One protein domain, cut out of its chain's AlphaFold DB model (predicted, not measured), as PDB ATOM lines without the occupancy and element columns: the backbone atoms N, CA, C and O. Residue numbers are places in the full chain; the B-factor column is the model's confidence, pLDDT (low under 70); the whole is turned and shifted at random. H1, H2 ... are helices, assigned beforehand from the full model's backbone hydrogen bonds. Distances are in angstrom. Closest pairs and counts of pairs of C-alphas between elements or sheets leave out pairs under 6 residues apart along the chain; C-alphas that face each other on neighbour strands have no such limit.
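This is residues 2 to 47 of the 145 residues of the protein "DIOX_N domain-containing protein" of Corchorus capsularis (UniProt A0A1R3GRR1). A long helix, H1, and a short helix, H2, make a corner at about a right angle, and the last stretch, residues 35 to 47, folds back from H2 toward H1, giving an open hook. Residues 2 to 10, of which 8 to 10 belong to H1, stick out at the other end and add to the length. The printed part has 46 residues with two named helices, H1 then H2, and no named strand; the class is all helix. The whole is loose, with a radius of gyration of the C-alphas of 12.8 A, and elongated, spanning 36 by 21 by 20 A.

The printed part begins at Ala 2, C-alpha at (151.924, 101.839, 76.405). H1, residues 8 to 25, runs 26.4 A from C-alpha 8 at (145.629, 96.499, 92.332) to C-alpha 25 at (163.363, 107.166, 108.672). H2, residues 28 to 34, ends with C-alpha 34 at (163.052, 120.288, 105.513). Residues 35 to 47 hold no named element.

A tight link of 2 residues joins H1 to H2. The two helices are close but not clearly touching, with 1 pair of C-alphas within 8 A; the closest C-alphas, those of Phe 22 and Gly 28, are 7.7 A apart. Their lines are about perpendicular, at 79 degrees. Every O i to N i+4 pair is within hydrogen-bond range in H2, and 13 of 14 are in H1.

The two C-alphas farthest apart, those of Ala 2 and Lys 26, are 37.6 A apart. Without residues 2 to 10, which stand free, the body spans 27 by 25 by 13 A. The printed part has no cut and no long link between its helices. The mean pLDDT of the printed part is 81.0, and residues 2 to 12 are under 70.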
ATOM      1  N   ALA A   2     152.785 102.800  75.722       30.95
ATOM      2  CA  ALA A   2     151.924 101.839  76.405       30.95
ATOM      3  C   ALA A   2     151.659 102.293  77.847       30.95
ATOM      4  O   ALA A   2     152.594 102.464  78.625       30.95
ATOM      5  N   THR A   3     150.390 102.496  78.192       42.59
ATOM      6  CA  THR A   3     149.948 102.646  79.577       42.59
ATOM      7  C   THR A   3     149.824 101.247  80.164       42.59
ATOM      8  O   THR A   3     148.839 100.552  79.921       42.59
ATOM      9  N   THR A   4     150.842 100.805  80.898       47.78
ATOM     10  CA  THR A   4     150.752  99.588  81.710       47.78
ATOM     11  C   THR A   4     149.785  99.854  82.858       47.78
ATOM     12  O   THR A   4     150.044 100.703  83.712       47.78
ATOM     13  N   ALA A   5     148.649  99.158  82.862       51.47
ATOM     14  CA  ALA A   5     147.755  99.109  84.010       51.47
ATOM     15  C   ALA A   5     148.471  98.353  85.139       51.47
ATOM     16  O   ALA A   5     148.662  97.143  85.049       51.47
ATOM     17  N   MET A   6     148.913  99.076  86.168       47.41
ATOM     18  CA  MET A   6     149.468  98.476  87.384       47.41
ATOM     19  C   MET A   6     148.332  97.735  88.102       47.41
ATOM     20  O   MET A   6     147.273  98.319  88.353       47.41
ATOM     21  N   ASN A   7     148.524  96.451  88.403       56.53
ATOM     22  CA  ASN A   7     147.500  95.630  89.052       56.53
ATOM     23  C   ASN A   7     147.255  96.115  90.494       56.53
ATOM     24  O   ASN A   7     148.185  96.523  91.187       56.53
ATOM     25  N   GLY A   8     146.014  96.019  90.990       57.78
ATOM     26  CA  GLY A   8     145.629  96.499  92.332       57.78
ATOM     27  C   GLY A   8     146.450  95.912  93.494       57.78
ATOM     28  O   GLY A   8     146.587  96.558  94.530       57.78
ATOM     29  N   GLY A   9     147.060  94.737  93.302       58.44
ATOM     30  CA  GLY A   9     148.016  94.156  94.250       58.44
ATOM     31  C   GLY A   9     149.362  94.891  94.296       58.44
ATOM     32  O   GLY A   9     149.873  95.147  95.381       58.44
ATOM     33  N   GLU A  10     149.916  95.302  93.152       60.44
ATOM     34  CA  GLU A  10     151.209  96.007  93.081       60.44
ATOM     35  C   GLU A  10     151.138  97.392  93.736       60.44
ATOM     36  O   GLU A  10     152.044  97.773  94.477       60.44
ATOM     37  N   ILE A  11     150.017  98.103  93.554       64.06
ATOM     38  CA  ILE A  11     149.775  99.421  94.169       64.06
ATOM     39  C   ILE A  11     149.727  99.315  95.703       64.06
ATOM     40  O   ILE A  11     150.225 100.191  96.416       64.06
ATOM     41  N   GLN A  12     149.145  98.234  96.233       66.50
ATOM     42  CA  GLN A  12     149.067  98.008  97.674       66.50
ATOM     43  C   GLN A  12     150.437  97.659  98.274       66.50
ATOM     44  O   GLN A  12     150.794  98.218  99.312       66.50
ATOM     45  N   TYR A  13     151.222  96.797  97.614       70.75
ATOM     46  CA  TYR A  13     152.584  96.464  98.049       70.75
ATOM     47  C   TYR A  13     153.512  97.689  98.036       70.75
ATOM     48  O   TYR A  13     154.212  97.931  99.020       70.75
ATOM     49  N   GLU A  14     153.471  98.505  96.977       80.38
ATOM     50  CA  GLU A  14     154.275  99.731  96.872       80.38
ATOM     51  C   GLU A  14     153.933 100.729  97.990       80.38
ATOM     52  O   GLU A  14     154.828 101.304  98.616       80.38
ATOM     53  N   ARG A  15     152.638 100.900  98.306       87.88
ATOM     54  CA  ARG A  15     152.192 101.777  99.399       87.88
ATOM     55  C   ARG A  15     152.716 101.306 100.754       87.88
ATOM     56  O   ARG A  15     153.212 102.131 101.518       87.88
ATOM     57  N   VAL A  16     152.568 100.018 101.068       90.50
ATOM     58  CA  VAL A  16     152.975  99.460 102.369       90.50
ATOM     59  C   VAL A  16     154.476  99.635 102.583       90.50
ATOM     60  O   VAL A  16     154.886 100.126 103.634       90.50
ATOM     61  N   GLU A  17     155.287  99.319 101.574       90.50
ATOM     62  CA  GLU A  17     156.740  99.471 101.665       90.50
ATOM     63  C   GLU A  17     157.155 100.946 101.767       90.50
ATOM     64  O   GLU A  17     158.015 101.301 102.572       90.50
ATOM     65  N   ALA A  18     156.509 101.845 101.017       89.62
ATOM     66  CA  ALA A  18     156.790 103.276 101.111       89.62
ATOM     67  C   ALA A  18     156.449 103.855 102.498       89.62
ATOM     68  O   ALA A  18     157.221 104.651 103.035       89.62
ATOM     69  N   VAL A  19     155.334 103.425 103.101       91.25
ATOM     70  CA  VAL A  19     154.955 103.807 104.474       91.25
ATOM     71  C   VAL A  19     155.963 103.268 105.485       91.25
ATOM     72  O   VAL A  19     156.375 104.006 106.379       91.25
ATOM     73  N   LYS A  20     156.405 102.015 105.326       92.56
ATOM     74  CA  LYS A  20     157.418 101.404 106.190       92.56
ATOM     75  C   LYS A  20     158.736 102.180 106.148       92.56
ATOM     76  O   LYS A  20     159.230 102.591 107.193       92.56
ATOM     77  N   ARG A  21     159.253 102.468 104.950       91.50
ATOM     78  CA  ARG A  21     160.484 103.258 104.768       91.50
ATOM     79  C   ARG A  21     160.376 104.651 105.384       91.50
ATOM     80  O   ARG A  21     161.341 105.153 105.957       91.50
ATOM     81  N   PHE A  22     159.210 105.285 105.268       91.44
ATOM     82  CA  PHE A  22     158.963 106.574 105.904       91.44
ATOM     83  C   PHE A  22     158.987 106.470 107.435       91.44
ATOM     84  O   PHE A  22     159.678 107.264 108.074       91.44
ATOM     85  N   ASP A  23     158.304 105.489 108.033       92.44
ATOM     86  CA  ASP A  23     158.331 105.296 109.488       92.44
ATOM     87  C   ASP A  23     159.743 104.976 110.006       92.44
ATOM     88  O   ASP A  23     160.175 105.547 111.009       92.44
ATOM     89  N   GLU A  24     160.495 104.124 109.305       94.94
ATOM     90  CA  GLU A  24     161.876 103.759 109.649       94.94
ATOM     91  C   GLU A  24     162.839 104.948 109.583       94.94
ATOM     92  O   GLU A  24     163.812 104.992 110.332       94.94
ATOM     93  N   SER A  25     162.549 105.948 108.744       93.75
ATOM     94  CA  SER A  25     163.363 107.166 108.672       93.75
ATOM     95  C   SER A  25     163.300 108.008 109.951       93.75
ATOM     96  O   SER A  25     164.221 108.774 110.221       93.75
ATOM     97  N   LYS A  26     162.210 107.900 110.729       92.81
ATOM     98  CA  LYS A  26     161.946 108.679 111.955       92.81
ATOM     99  C   LYS A  26     162.029 110.207 111.793       92.81
ATOM    100  O   LYS A  26     162.005 110.926 112.787       92.81
ATOM    101  N   ILE A  27     162.048 110.726 110.561       91.75
ATOM    102  CA  ILE A  27     162.161 112.171 110.287       91.75
ATOM    103  C   ILE A  27     160.821 112.912 110.445       91.75
ATOM    104  O   ILE A  27     160.786 114.139 110.570       91.75
ATOM    105  N   GLY A  28     159.706 112.173 110.421       90.50
ATOM    106  CA  GLY A  28     158.353 112.723 110.470       90.50
ATOM    107  C   GLY A  28     158.020 113.637 109.283       90.50
ATOM    108  O   GLY A  28     158.775 113.772 108.324       90.50
ATOM    109  N   VAL A  29     156.860 114.296 109.338       91.56
ATOM    110  CA  VAL A  29     156.433 115.215 108.262       91.56
ATOM    111  C   VAL A  29     157.347 116.439 108.179       91.56
ATOM    112  O   VAL A  29     157.656 116.894 107.083       91.56
ATOM    113  N   LYS A  30     157.844 116.943 109.318       91.38
ATOM    114  CA  LYS A  30     158.764 118.087 109.328       91.38
ATOM    115  C   LYS A  30     160.056 117.780 108.565       91.38
ATOM    116  O   LYS A  30     160.459 118.585 107.738       91.38
ATOM    117  N   GLY A  31     160.664 116.612 108.780       92.31
ATOM    118  CA  GLY A  31     161.877 116.233 108.059       92.31
ATOM    119  C   GLY A  31     161.660 116.067 106.553       92.31
ATOM    120  O   GLY A  31     162.544 116.405 105.771       92.31
ATOM    121  N   LEU A  32     160.467 115.632 106.127       90.88
ATOM    122  CA  LEU A  32     160.103 115.642 104.707       90.88
ATOM    123  C   LEU A  32     160.077 117.069 104.143       90.88
ATOM    124  O   LEU A  32     160.625 117.299 103.067       90.88
ATOM    125  N   VAL A  33     159.489 118.024 104.867       90.56
ATOM    126  CA  VAL A  33     159.458 119.437 104.447       90.56
ATOM    127  C   VAL A  33     160.875 120.011 104.384       90.56
ATOM    128  O   VAL A  33     161.252 120.599 103.372       90.56
ATOM    129  N   ASP A  34     161.680 119.781 105.422       94.00
ATOM    130  CA  ASP A  34     163.052 120.288 105.513       94.00
ATOM    131  C   ASP A  34     163.964 119.710 104.412       94.00
ATOM    132  O   ASP A  34     164.918 120.361 103.992       94.00
ATOM    133  N   SER A  35     163.666 118.505 103.908       91.50
ATOM    134  CA  SER A  35     164.434 117.867 102.829       91.50
ATOM    135  C   SER A  35     164.279 118.535 101.454       91.50
ATOM    136  O   SER A  35     164.994 118.176 100.519       91.50
ATOM    137  N   GLY A  36     163.363 119.502 101.314       91.94
ATOM    138  CA  GLY A  36     163.133 120.219 100.057       91.94
ATOM    139  C   GLY A  36     162.411 119.385  98.995       91.94
ATOM    140  O   GLY A  36     162.600 119.619  97.801       91.94
ATOM    141  N   LEU A  37     161.601 118.401  99.409       89.25
ATOM    142  CA  LEU A  37     160.810 117.587  98.485       89.25
ATOM    143  C   LEU A  37     159.938 118.468  97.583       89.25
ATOM    144  O   LEU A  37     159.155 119.290  98.052       89.25
ATOM    145  N   SER A  38     160.038 118.238  96.275       88.75
ATOM    146  CA  SER A  38     159.236 118.936  95.266       88.75
ATOM    147  C   SER A  38     157.888 118.261  94.993       88.75
ATOM    148  O   SER A  38     157.052 118.818  94.286       88.75
ATOM    149  N   THR A  39     157.675 117.045  95.508       88.31
ATOM    150  CA  THR A  39     156.450 116.262  95.311       88.31
ATOM    151  C   THR A  39     156.028 115.560  96.599       88.31
ATOM    152  O   THR A  39     156.855 115.106  97.390       88.31
ATOM    153  N   ILE A  40     154.713 115.459  96.809       87.94
ATOM    154  CA  ILE A  40     154.138 114.741  97.949       87.94
ATOM    155  C   ILE A  40     154.236 113.229  97.677       87.94
ATOM    156  O   ILE A  40     153.792 112.781  96.614       87.94
ATOM    157  N   PRO A  41     154.775 112.419  98.609       89.38
ATOM    158  CA  PRO A  41     154.805 110.970  98.447       89.38
ATOM    159  C   PRO A  41     153.404 110.382  98.232       89.38
ATOM    160  O   PRO A  41     152.466 110.714  98.954       89.38
ATOM    161  N   ARG A  42     153.267 109.453  97.278       87.25
ATOM    162  CA  ARG A  42     151.971 108.886  96.841       87.25
ATOM    163  C   ARG A  42     151.167 108.181  97.938       87.25
ATOM    164  O   ARG A  42     149.979 107.929  97.763       87.25
ATOM    165  N   PHE A  43     151.793 107.836  99.062       87.38
ATOM    166  CA  PHE A  43     151.090 107.241 100.195       87.38
ATOM    167  C   PHE A  43     150.332 108.272 101.056       87.38
ATOM    168  O   PHE A  43     149.444 107.881 101.820       87.38
ATOM    169  N   PHE A  44     150.596 109.573 100.906       90.06
ATOM    170  CA  PHE A  44     149.705 110.609 101.424       90.06
ATOM    171  C   PHE A  44     148.486 110.743 100.514       90.06
ATOM    172  O   PHE A  44     148.607 110.866  99.297       90.06
ATOM    173  N   ILE A  45     147.299 110.719 101.114       89.62
ATOM    174  CA  ILE A  45     146.048 110.923 100.388       89.62
ATOM    175  C   ILE A  45     145.759 112.420 100.392       89.62
ATOM    176  O   ILE A  45     145.570 113.018 101.448       89.62
ATOM    177  N   VAL A  46     145.720 113.009  99.203       88.81
ATOM    178  CA  VAL A  46     145.345 114.408  98.978       88.81
ATOM    179  C   VAL A  46     144.047 114.463  98.178       88.81
ATOM    180  O   VAL A  46     143.690 113.487  97.520       88.81
ATOM    181  N   ASN A  47     143.333 115.591  98.227       89.69
ATOM    182  CA  ASN A  47     142.060 115.785  97.512       89.69
ATOM    183  C   ASN A  47     140.990 114.725  97.846       89.69
ATOM    184  O   ASN A  47     140.201 114.329  96.995       89.69
TER     185      ASN A  47